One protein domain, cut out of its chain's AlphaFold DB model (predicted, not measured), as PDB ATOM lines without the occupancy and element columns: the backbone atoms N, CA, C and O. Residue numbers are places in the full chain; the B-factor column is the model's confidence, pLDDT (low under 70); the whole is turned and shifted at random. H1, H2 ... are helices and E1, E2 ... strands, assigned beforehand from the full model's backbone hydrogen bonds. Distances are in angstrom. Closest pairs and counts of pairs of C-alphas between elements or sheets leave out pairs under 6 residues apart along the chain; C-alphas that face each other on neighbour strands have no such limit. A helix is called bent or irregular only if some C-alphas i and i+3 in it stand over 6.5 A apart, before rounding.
ATOM      1  N   VAL A   9     245.911 184.241 189.499       94.75
ATOM      2  CA  VAL A   9     247.126 184.629 190.226       94.75
ATOM      3  C   VAL A   9     248.265 184.842 189.238       94.75
ATOM      4  O   VAL A   9     248.474 184.006 188.362       94.75
ATOM      5  N   VAL A  10     249.035 185.914 189.434       97.00
ATOM      6  CA  VAL A  10     250.364 186.066 188.832       97.00
ATOM      7  C   VAL A  10     251.403 186.003 189.951       97.00
ATOM      8  O   VAL A  10     251.332 186.794 190.890       97.00
ATOM      9  N   GLY A  11     252.318 185.036 189.890       97.31
ATOM     10  CA  GLY A  11     253.417 184.865 190.844       97.31
ATOM     11  C   GLY A  11     254.752 185.257 190.217       97.31
ATOM     12  O   GLY A  11     255.038 184.852 189.095       97.31
ATOM     13  N   LEU A  12     255.569 186.029 190.932       98.00
ATOM     14  CA  LEU A  12     256.895 186.464 190.484       98.00
ATOM     15  C   LEU A  12     257.952 185.787 191.352       98.00
ATOM     16  O   LEU A  12     257.933 185.999 192.564       98.00
ATOM     17  N   ALA A  13     258.808 184.967 190.737       97.88
ATOM     18  CA  ALA A  13     259.814 184.136 191.401       97.88
ATOM     19  C   ALA A  13     259.291 183.500 192.711       97.88
ATOM     20  O   ALA A  13     259.836 183.738 193.793       97.88
ATOM     21  N   PRO A  14     258.148 182.782 192.665       97.81
ATOM     22  CA  PRO A  14     257.530 182.293 193.882       97.81
ATOM     23  C   PRO A  14     258.345 181.137 194.461       97.81
ATOM     24  O   PRO A  14     258.851 180.273 193.742       97.81
ATOM     25  N   TRP A  15     258.383 181.067 195.787       97.69
ATOM     26  CA  TRP A  15     258.825 179.866 196.475       97.69
ATOM     27  C   TRP A  15     257.683 178.844 196.477       97.69
ATOM     28  O   TRP A  15     256.610 179.110 197.022       97.69
ATOM     29  N   CYS A  16     257.883 177.706 195.815       96.62
ATOM     30  CA  CYS A  16     256.850 176.687 195.614       96.62
ATOM     31  C   CYS A  16     257.422 175.274 195.802       96.62
ATOM     32  O   CYS A  16     257.439 174.495 194.843       96.62
ATOM     33  N   ASP A  27     240.132 175.332 188.769       95.44
ATOM     34  CA  ASP A  27     239.328 176.284 187.989       95.44
ATOM     35  C   ASP A  27     239.837 177.744 188.047       95.44
ATOM     36  O   ASP A  27     239.078 178.684 187.791       95.44
ATOM     37  N   ARG A  28     241.118 177.958 188.395       94.75
ATOM     38  CA  ARG A  28     241.776 179.277 188.405       94.75
ATOM     39  C   ARG A  28     242.862 179.374 187.340       94.75
ATOM     40  O   ARG A  28     243.542 178.392 187.057       94.75
ATOM     41  N   GLY A  29     243.066 180.590 186.832       93.88
ATOM     42  CA  GLY A  29     244.237 180.931 186.022       93.88
ATOM     43  C   GLY A  29     245.469 181.161 186.900       93.88
ATOM     44  O   GLY A  29     245.393 181.873 187.904       93.88
ATOM     45  N   VAL A  30     246.607 180.574 186.556       96.38
ATOM     46  CA  VAL A  30     247.855 180.695 187.318       96.38
ATOM     47  C   VAL A  30     248.993 180.972 186.354       96.38
ATOM     48  O   VAL A  30     249.296 180.160 185.493       96.38
ATOM     49  N   VAL A  31     249.653 182.110 186.514       97.25
ATOM     50  CA  VAL A  31     250.799 182.480 185.683       97.25
ATOM     51  C   VAL A  31     251.985 182.732 186.588       97.25
ATOM     52  O   VAL A  31     251.929 183.589 187.467       97.25
ATOM     53  N   LEU A  32     253.056 181.976 186.402       98.00
ATOM     54  CA  LEU A  32     254.300 182.162 187.135       98.00
ATOM     55  C   LEU A  32     255.333 182.791 186.206       98.00
ATOM     56  O   LEU A  32     255.475 182.340 185.076       98.00
ATOM     57  N   LEU A  33     256.047 183.812 186.665       97.94
ATOM     58  CA  LEU A  33     257.212 184.372 185.981       97.94
ATOM     59  C   LEU A  33     258.436 184.056 186.830       97.94
ATOM     60  O   LEU A  33     258.424 184.339 188.029       97.94
ATOM     61  N   HIS A  34     259.475 183.478 186.234       98.19
ATOM     62  CA  HIS A  34     260.645 183.042 186.996       98.19
ATOM     63  C   HIS A  34     261.940 183.208 186.196       98.19
ATOM     64  O   HIS A  34     262.007 182.803 185.036       98.19
ATOM     65  N   GLY A  35     262.972 183.792 186.810       97.81
ATOM     66  CA  GLY A  35     264.304 183.905 186.218       97.81
ATOM     67  C   GLY A  35     265.034 182.564 186.154       97.81
ATOM     68  O   GLY A  35     265.199 181.900 187.164       97.81
ATOM     69  N   ASP A  36     265.523 182.163 184.985       96.62
ATOM     70  CA  ASP A  36     266.225 180.879 184.786       96.62
ATOM     71  C   ASP A  36     267.537 180.711 185.586       96.62
ATOM     72  O   ASP A  36     268.100 179.617 185.626       96.62
ATOM     73  N   ARG A  37     268.044 181.781 186.209       97.00
ATOM     74  CA  ARG A  37     269.254 181.810 187.049       97.00
ATOM     75  C   ARG A  37     268.951 182.243 188.481       97.00
ATOM     76  O   ARG A  37     269.824 182.787 189.162       97.00
ATOM     77  N   ASP A  38     267.714 182.066 188.925       98.06
ATOM     78  CA  ASP A  38     267.341 182.283 190.314       98.06
ATOM     79  C   ASP A  38     268.081 181.290 191.236       98.06
ATOM     80  O   ASP A  38     268.049 180.079 191.035       98.06
ATOM     81  N   GLY A  39     268.803 181.829 192.223       96.94
ATOM     82  CA  GLY A  39     269.507 181.062 193.258       96.94
ATOM     83  C   GLY A  39     268.853 181.139 194.643       96.94
ATOM     84  O   GLY A  39     269.401 180.598 195.600       96.94
ATOM     85  N   THR A  40     267.724 181.839 194.760       98.25
ATOM     86  CA  THR A  40     266.929 182.004 195.985       98.25
ATOM     87  C   THR A  40     265.745 181.043 195.985       98.25
ATOM     88  O   THR A  40     265.515 180.354 196.976       98.25
ATOM     89  N   THR A  41     265.003 180.990 194.878       98.06
ATOM     90  CA  THR A  41     263.916 180.030 194.650       98.06
ATOM     91  C   THR A  41     264.211 179.248 193.384       98.06
ATOM     92  O   THR A  41     264.588 179.847 192.388       98.06
ATOM     93  N   ASP A  42     264.087 177.922 193.409       97.62
ATOM     94  CA  ASP A  42     264.471 177.104 192.257       97.62
ATOM     95  C   ASP A  42     263.429 177.248 191.119       97.62
ATOM     96  O   ASP A  42     262.243 176.947 191.324       97.62
ATOM     97  N   PRO A  43     263.827 177.656 189.898       97.50
ATOM     98  CA  PRO A  43     262.918 177.721 188.753       97.50
ATOM     99  C   PRO A  43     262.258 176.374 188.431       97.50
ATOM    100  O   PRO A  43     261.111 176.332 187.970       97.50
ATOM    101  N   ALA A  44     262.942 175.258 188.706       97.81
ATOM    102  CA  ALA A  44     262.402 173.917 188.524       97.81
ATOM    103  C   ALA A  44     261.238 173.630 189.484       97.81
ATOM    104  O   ALA A  44     260.290 172.939 189.106       97.81
ATOM    105  N   GLU A  45     261.250 174.204 190.691       98.31
ATOM    106  CA  GLU A  45     260.132 174.097 191.630       98.31
ATOM    107  C   GLU A  45     258.905 174.866 191.128       98.31
ATOM    108  O   GLU A  45     257.786 174.364 191.227       98.31
ATOM    109  N   SER A  46     259.091 176.023 190.483       98.19
ATOM    110  CA  SER A  46     257.989 176.723 189.805       98.19
ATOM    111  C   SER A  46     257.422 175.921 188.628       98.19
ATOM    112  O   SER A  46     256.201 175.836 188.476       98.19
ATOM    113  N   ALA A  47     258.277 175.274 187.828       97.81
ATOM    114  CA  ALA A  47     257.831 174.397 186.745       97.81
ATOM    115  C   ALA A  47     257.034 173.194 187.281       97.81
ATOM    116  O   ALA A  47     255.946 172.886 186.786       97.81
ATOM    117  N   ALA A  48     257.531 172.553 188.342       98.31
ATOM    118  CA  ALA A  48     256.844 171.456 189.012       98.31
ATOM    119  C   ALA A  48     255.517 171.909 189.643       98.31
ATOM    120  O   ALA A  48     254.521 171.190 189.567       98.31
ATOM    121  N   TYR A  49     255.471 173.099 190.245       98.44
ATOM    122  CA  TYR A  49     254.248 173.671 190.806       98.44
ATOM    123  C   TYR A  49     253.183 173.909 189.734       98.44
ATOM    124  O   TYR A  49     252.046 173.472 189.912       98.44
ATOM    125  N   ALA A  50     253.554 174.530 188.609       98.00
ATOM    126  CA  ALA A  50     252.649 174.749 187.484       98.00
ATOM    127  C   ALA A  50     252.097 173.417 186.953       98.00
ATOM    128  O   ALA A  50     250.884 173.255 186.864       98.00
ATOM    129  N   ALA A  51     252.958 172.417 186.731       98.12
ATOM    130  CA  ALA A  51     252.531 171.092 186.280       98.12
ATOM    131  C   ALA A  51     251.563 170.406 187.266       98.12
ATOM    132  O   ALA A  51     250.542 169.846 186.855       98.12
ATOM    133  N   ARG A  52     251.841 170.475 188.577       98.25
ATOM    134  CA  ARG A  52     250.940 169.947 189.619       98.25
ATOM    135  C   ARG A  52     249.607 170.699 189.644       98.25
ATOM    136  O   ARG A  52     248.564 170.065 189.798       98.25
ATOM    137  N   ALA A  53     249.619 172.020 189.482       98.25
ATOM    138  CA  ALA A  53     248.408 172.835 189.431       98.25
ATOM    139  C   ALA A  53     247.551 172.504 188.200       98.25
ATOM    140  O   ALA A  53     246.348 172.288 188.353       98.25
ATOM    141  N   THR A  54     248.158 172.351 187.019       98.12
ATOM    142  CA  THR A  54     247.469 171.883 185.806       98.12
ATOM    143  C   THR A  54     246.826 170.518 186.033       98.12
ATOM    144  O   THR A  54     245.636 170.339 185.777       98.12
ATOM    145  N   ALA A  55     247.565 169.562 186.608       98.19
ATOM    146  CA  ALA A  55     247.028 168.243 186.948       98.19
ATOM    147  C   ALA A  55     245.869 168.305 187.969       98.19
ATOM    148  O   ALA A  55     244.978 167.455 187.953       98.19
ATOM    149  N   ALA A  56     245.846 169.321 188.837       97.88
ATOM    150  CA  ALA A  56     244.761 169.576 189.785       97.88
ATOM    151  C   ALA A  56     243.551 170.320 189.175       97.88
ATOM    152  O   ALA A  56     242.539 170.484 189.863       97.88
ATOM    153  N   GLY A  57     243.617 170.720 187.900       97.56
ATOM    154  CA  GLY A  57     242.543 171.399 187.170       97.56
ATOM    155  C   GLY A  57     242.653 172.925 187.134       97.56
ATOM    156  O   GLY A  57     241.637 173.588 186.946       97.56
ATOM    157  N   ALA A  58     243.836 173.494 187.369       97.31
ATOM    158  CA  ALA A  58     244.106 174.906 187.099       97.31
ATOM    159  C   ALA A  58     244.500 175.123 185.626       97.31
ATOM    160  O   ALA A  58     245.062 174.229 184.993       97.31
ATOM    161  N   ASP A  59     244.269 176.326 185.106       94.94
ATOM    162  CA  ASP A  59     244.893 176.799 183.866       94.94
ATOM    163  C   ASP A  59     246.228 177.457 184.235       94.94
ATOM    164  O   ASP A  59     246.276 178.642 184.573       94.94
ATOM    165  N   ALA A  60     247.279 176.640 184.340       96.50
ATOM    166  CA  ALA A  60     248.566 177.050 184.891       96.50
ATOM    167  C   ALA A  60     249.682 177.070 183.838       96.50
ATOM    168  O   ALA A  60     249.924 176.066 183.165       96.50
ATOM    169  N   THR A  61     250.419 178.181 183.791       96.19
ATOM    170  CA  THR A  61     251.574 178.389 182.912       96.19
ATOM    171  C   THR A  61     252.764 178.953 183.686       96.19
ATOM    172  O   THR A  61     252.613 179.812 184.556       96.19
ATOM    173  N   LEU A  62     253.968 178.510 183.321       97.44
ATOM    174  CA  LEU A  62     255.229 179.161 183.669       97.44
ATOM    175  C   LEU A  62     255.763 179.929 182.453       97.44
ATOM    176  O   LEU A  62     255.838 179.386 181.355       97.44
ATOM    177  N   VAL A  63     256.167 181.174 182.678       96.75
ATOM    178  CA  VAL A  63     256.919 182.010 181.747       96.75
ATOM    179  C   VAL A  63     258.327 182.190 182.303       96.75
ATOM    180  O   VAL A  63     258.523 182.748 183.386       96.75
ATOM    181  N   THR A  64     259.320 181.714 181.565       96.06
ATOM    182  CA  THR A  64     260.725 181.869 181.948       96.06
ATOM    183  C   THR A  64     261.230 183.255 181.557       96.06
ATOM    184  O   THR A  64     260.964 183.731 180.459       96.06
ATOM    185  N   MET A  65     261.952 183.912 182.458       95.38
ATOM    186  CA  MET A  65     262.626 185.184 182.216       95.38
ATOM    187  C   MET A  65     264.108 184.889 181.954       95.38
ATOM    188  O   MET A  65     264.900 184.766 182.888       95.38
ATOM    189  N   ASP A  66     264.480 184.736 180.685       93.81
ATOM    190  CA  ASP A  66     265.781 184.173 180.307       93.81
ATOM    191  C   ASP A  66     266.944 185.096 180.698       93.81
ATOM    192  O   ASP A  66     266.922 186.313 180.488       93.81
ATOM    193  N   GLY A  67     267.993 184.521 181.278       94.50
ATOM    194  CA  GLY A  67     269.139 185.242 181.818       94.50
ATOM    195  C   GLY A  67     268.872 186.052 183.094       94.50
ATOM    196  O   GLY A  67     269.689 186.928 183.416       94.50
ATOM    197  N   SER A  68     267.775 185.808 183.816       95.50
ATOM    198  CA  SER A  68     267.395 186.581 185.010       95.50
ATOM    199  C   SER A  68     267.648 185.857 186.327       95.50
ATOM    200  O   SER A  68     267.491 184.650 186.440       95.50
ATOM    201  N   ASP A  69     268.029 186.646 187.328       96.19
ATOM    202  CA  ASP A  69     268.089 186.243 188.736       96.19
ATOM    203  C   ASP A  69     266.706 186.364 189.407       96.19
ATOM    204  O   ASP A  69     265.737 186.768 188.763       96.19
ATOM    205  N   HIS A  70     266.631 186.062 190.706       97.44
ATOM    206  CA  HIS A  70     265.406 186.110 191.516       97.44
ATOM    207  C   HIS A  70     264.596 187.398 191.351       97.44
ATOM    208  O   HIS A  70     263.380 187.384 191.177       97.44
ATOM    209  N   ALA A  71     265.279 188.542 191.405       96.69
ATOM    210  CA  ALA A  71     264.614 189.836 191.384       96.69
ATOM    211  C   ALA A  71     264.194 190.245 189.963       96.69
ATOM    212  O   ALA A  71     263.398 191.170 189.799       96.69
ATOM    213  N   MET A  72     264.747 189.588 188.933       95.50
ATOM    214  CA  MET A  72     264.448 189.820 187.519       95.50
ATOM    215  C   MET A  72     264.556 191.304 187.122       95.50
ATOM    216  O   MET A  72     263.863 191.772 186.220       95.50
ATOM    217  N   LEU A  73     265.429 192.073 187.791       94.81
ATOM    218  CA  LEU A  73     265.482 193.536 187.646       94.81
ATOM    219  C   LEU A  73     265.948 193.979 186.259       94.81
ATOM    220  O   LEU A  73     265.488 195.002 185.758       94.81
ATOM    221  N   ARG A  74     266.815 193.190 185.608       90.56
ATOM    222  CA  ARG A  74     267.217 193.424 184.209       90.56
ATOM    223  C   ARG A  74     266.020 193.368 183.252       90.56
ATOM    224  O   ARG A  74     266.028 194.064 182.245       90.56
ATOM    225  N   HIS A  75     264.977 192.626 183.625       90.69
ATOM    226  CA  HIS A  75     263.731 192.487 182.874       90.69
ATOM    227  C   HIS A  75     262.557 193.201 183.548       90.69
ATOM    228  O   HIS A  75     261.407 192.889 183.244       90.69
ATOM    229  N   ALA A  76     262.811 194.168 184.441       94.00
ATOM    230  CA  ALA A  76     261.754 194.875 185.166       94.00
ATOM    231  C   ALA A  76     260.660 195.459 184.259       94.00
ATOM    232  O   ALA A  76     259.485 195.183 184.515       94.00
ATOM    233  N   PRO A  77     260.985 196.170 183.159       94.75
ATOM    234  CA  PRO A  77     259.957 196.649 182.238       94.75
ATOM    235  C   PRO A  77     259.129 195.510 181.627       94.75
ATOM    236  O   PRO A  77     257.911 195.629 181.508       94.75
ATOM    237  N   ALA A  78     259.778 194.395 181.279       92.62
ATOM    238  CA  ALA A  78     259.134 193.258 180.634       92.62
ATOM    239  C   ALA A  78     258.189 192.516 181.589       92.62
ATOM    240  O   ALA A  78     257.018 192.336 181.254       92.62
ATOM    241  N   TRP A  79     258.637 192.138 182.794       94.62
ATOM    242  CA  TRP A  79     257.760 191.431 183.731       94.62
ATOM    243  C   TRP A  79     256.643 192.336 184.269       94.62
ATOM    244  O   TRP A  79     255.533 191.845 184.480       94.62
ATOM    245  N   HIS A  80     256.868 193.651 184.412       96.31
ATOM    246  CA  HIS A  80     255.800 194.611 184.732       96.31
ATOM    247  C   HIS A  80     254.727 194.645 183.640       96.31
ATOM    248  O   HIS A  80     253.533 194.530 183.940       96.31
ATOM    249  N   ALA A  81     255.138 194.812 182.379       94.69
ATOM    250  CA  ALA A  81     254.222 194.867 181.245       94.69
ATOM    251  C   ALA A  81     253.442 193.554 181.107       94.69
ATOM    252  O   ALA A  81     252.214 193.579 181.014       94.69
ATOM    253  N   LEU A  82     254.137 192.417 181.187       94.19
ATOM    254  CA  LEU A  82     253.533 191.095 181.092       94.19
ATOM    255  C   LEU A  82     252.545 190.842 182.235       94.19
ATOM    256  O   LEU A  82     251.419 190.424 181.978       94.19
ATOM    257  N   THR A  83     252.914 191.159 183.480       95.88
ATOM    258  CA  THR A  83     252.017 191.038 184.643       95.88
ATOM    259  C   THR A  83     250.767 191.892 184.458       95.88
ATOM    260  O   THR A  83     249.653 191.412 184.658       95.88
ATOM    261  N   THR A  84     250.934 193.142 184.021       95.94
ATOM    262  CA  THR A  84     249.822 194.080 183.817       95.94
ATOM    263  C   THR A  84     248.871 193.591 182.726       95.94
ATOM    264  O   THR A  84     247.663 193.534 182.945       95.94
ATOM    265  N   ALA A  85     249.407 193.193 181.570       94.94
ATOM    266  CA  ALA A  85     248.616 192.679 180.457       94.94
ATOM    267  C   ALA A  85     247.919 191.359 180.814       94.94
ATOM    268  O   ALA A  85     246.747 191.180 180.501       94.94
ATOM    269  N   THR A  86     248.600 190.470 181.541       94.19
ATOM    270  CA  THR A  86     248.040 189.200 182.022       94.19
ATOM    271  C   THR A  86     246.871 189.435 182.971       94.19
ATOM    272  O   THR A  86     245.792 188.887 182.761       94.19
ATOM    273  N   VAL A  87     247.037 190.301 183.977       93.88
ATOM    274  CA  VAL A  87     245.945 190.667 184.892       93.88
ATOM    275  C   VAL A  87     244.790 191.316 184.126       93.88
ATOM    276  O   VAL A  87     243.639 190.957 184.356       93.88
ATOM    277  N   GLY A  88     245.078 192.218 183.183       94.12
ATOM    278  CA  GLY A  88     244.065 192.813 182.312       94.12
ATOM    279  C   GLY A  88     243.284 191.764 181.514       94.12
ATOM    280  O   GLY A  88     242.055 191.778 181.528       94.12
ATOM    281  N   GLY A  89     243.980 190.817 180.881       91.94
ATOM    282  CA  GLY A  89     243.370 189.734 180.113       91.94
ATOM    283  C   GLY A  89     242.506 188.803 180.962       91.94
ATOM    284  O   GLY A  89     241.367 188.514 180.603       91.94
ATOM    285  N   LEU A  90     242.988 188.420 182.146       85.62
ATOM    286  CA  LEU A  90     242.249 187.587 183.103       85.62
ATOM    287  C   LEU A  90     240.999 188.284 183.669       85.62
ATOM    288  O   LEU A  90     240.057 187.617 184.094       85.62
ATOM    289  N   LEU A  91     240.975 189.621 183.666       88.88
ATOM    290  CA  LEU A  91     239.810 190.435 184.021       88.88
ATOM    291  C   LEU A  91     238.886 190.736 182.825       88.88
ATOM    292  O   LEU A  91     237.874 191.413 183.002       88.88
ATOM    293  N   GLY A  92     239.210 190.258 181.618       89.62
ATOM    294  CA  GLY A  92     238.442 190.533 180.399       89.62
ATOM    295  C   GLY A  92     238.614 191.955 179.850       89.62
ATOM    296  O   GLY A  92     237.784 192.414 179.071       89.62
ATOM    297  N   LEU A  93     239.673 192.665 180.253       93.19
ATOM    298  CA  LEU A  93     239.987 194.035 179.820       93.19
ATOM    299  C   LEU A  93     240.855 194.082 178.550       93.19
ATOM    300  O   LEU A  93     241.185 195.162 178.064       93.19
ATOM    301  N   GLY A  94     241.240 192.924 178.017       92.94
ATOM    302  CA  GLY A  94     242.078 192.774 176.831       92.94
ATOM    303  C   GLY A  94     242.377 191.300 176.540       92.94
ATOM    304  O   GLY A  94     241.842 190.424 177.220       92.94
ATOM    305  N   PRO A  95     243.210 190.999 175.532       92.06
ATOM    306  CA  PRO A  95     243.692 189.641 175.310       92.06
ATOM    307  C   PRO A  95     244.680 189.220 176.407       92.06
ATOM    308  O   PRO A  95     245.424 190.044 176.942       92.06
ATOM    309  N   VAL A  96     244.715 187.922 176.712       90.38
ATOM    310  CA  VAL A  96     245.816 187.333 177.485       90.38
ATOM    311  C   VAL A  96     247.065 187.304 176.591       90.38
ATOM    312  O   VAL A  96     246.939 186.936 175.422       90.38
ATOM    313  N   PRO A  97     248.251 187.695 177.093       92.06
ATOM    314  CA  PRO A  97     249.479 187.691 176.303       92.06
ATOM    315  C   PRO A  97     249.825 186.318 175.723       92.06
ATOM    316  O   PRO A  97     249.570 185.265 176.318       92.06
ATOM    317  N   ASP A  98     250.464 186.333 174.562       89.44
ATOM    318  CA  ASP A  98     250.859 185.123 173.854       89.44
ATOM    319  C   ASP A  98     251.932 184.332 174.614       89.44
ATOM    320  O   ASP A  98     251.940 183.104 174.569       89.44
ATOM    321  N   GLU A  99     252.815 185.013 175.343       88.31
ATOM    322  CA  GLU A  99     253.835 184.409 176.203       88.31
ATOM    323  C   GLU A  99     253.193 183.500 177.256       88.31
ATOM    324  O   GLU A  99     253.660 182.387 177.489       88.31
TER     325      GLU A  99
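What this domain is: This is residues 9 to 16 and 27 to 99 of the 110 residues of a protein of Streptomyces sp. SID337 (UniProt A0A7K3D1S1). A small three-stranded parallel sheet, E1, E2 and E3, is the middle layer of a flat slab, with one long helix over each of its faces: H1 covers one face and H2 the other. Both helices run along the strands but back against their direction, and the last printed residues, 91 to 99, turn back after the end of H2. The printed part has 81 residues, with two named helices and three named strands in the order E1, E2, H1, E3, H2, and the strands stand side by side in the sheet as E1, E2, E3. The class is mixed, helices and strands. The whole is compact, with a radius of gyration of the C-alphas of 12.3 A, and the C-alphas span 34 by 30 by 16 A.

Where its parts are: The printed part begins with strand E1, residues 9 to 12, whose first C-alpha, that of Val 9, is at (247.126, 184.629, 190.226). After the cut comes strand E2, residues 29 to 35, 20.3 A from first to last C-alpha. Helix H1, residues 43 to 55, is 18.6 A long and begins with the C-alpha of Pro 43 at (262.918, 177.721, 188.753). Strand E3, residues 59 to 65, is 19.7 A long. Helix H2, residues 73 to 90, is the longest helix, 24.4 A from first to last C-alpha, and ends with the C-alpha of Leu 90 at (242.249, 187.587, 183.103). H2 is irregular, with C-alphas 74 and 77 at 8.2 A from each other, and it has a kink of 29 degrees near residue 80.

How they stand to each other: In the sheet E1 and E3 are the edge strands and E2 is the inner one. E1 and E2 are parallel, at 5 degrees between their directions; N 11 and O 31 are within hydrogen-bond range at 2.8 A, and N 31 and O 9 at 2.9 A. E2 and E3 are parallel at 17 degrees; N 32 and O 61 are within hydrogen-bond range at 2.9 A, and N 63 and O 32 at 2.8 A. E2, H1 and E3 form a strand-helix-strand unit, two parallel neighbour strands with a helix between them along the chain, and its crossover is right-handed. H1 is on the sheet at a height over the sheet of 8.6 A and lies over E2 and E3. It runs along the strands, at 10 degrees to E3 on the local plane. The closest C-alphas of H1 and E3 are those of Ala 50 and Ala 60, 5.4 A apart. H2 is on the sheet, on the opposite face from H1, and these are three layers, a sheet with helices on both faces. The height of H2 over the sheet is 9.5 A. It lies over E2 and only just over E1, where 3 of its C-alphas fall. It runs along the strands, at 6 degrees to E2 on the local plane. The closest C-alphas of E1 and H2 are those of Val 10 and Thr 83, 6.7 A apart. H1 and H2 are apart. In H1 every O i to N i+4 pair is within hydrogen-bond range; in H2 it is 12 of 14.

The domain as a whole: The two C-alphas farthest apart, those of Gly 39 and Leu 93, are 34.9 A from each other. Residues 17 to 26 are not printed, and C-alphas 16 and 27 are 19.1 A apart across this cut, which is in the link from E1 to E2. Of the links that are printed whole, H1 to E3 is tight, E2 to H1 and E3 to H2 are short, and none is long. The mean pLDDT of the printed part is 95.6, and no printed residue is under 70.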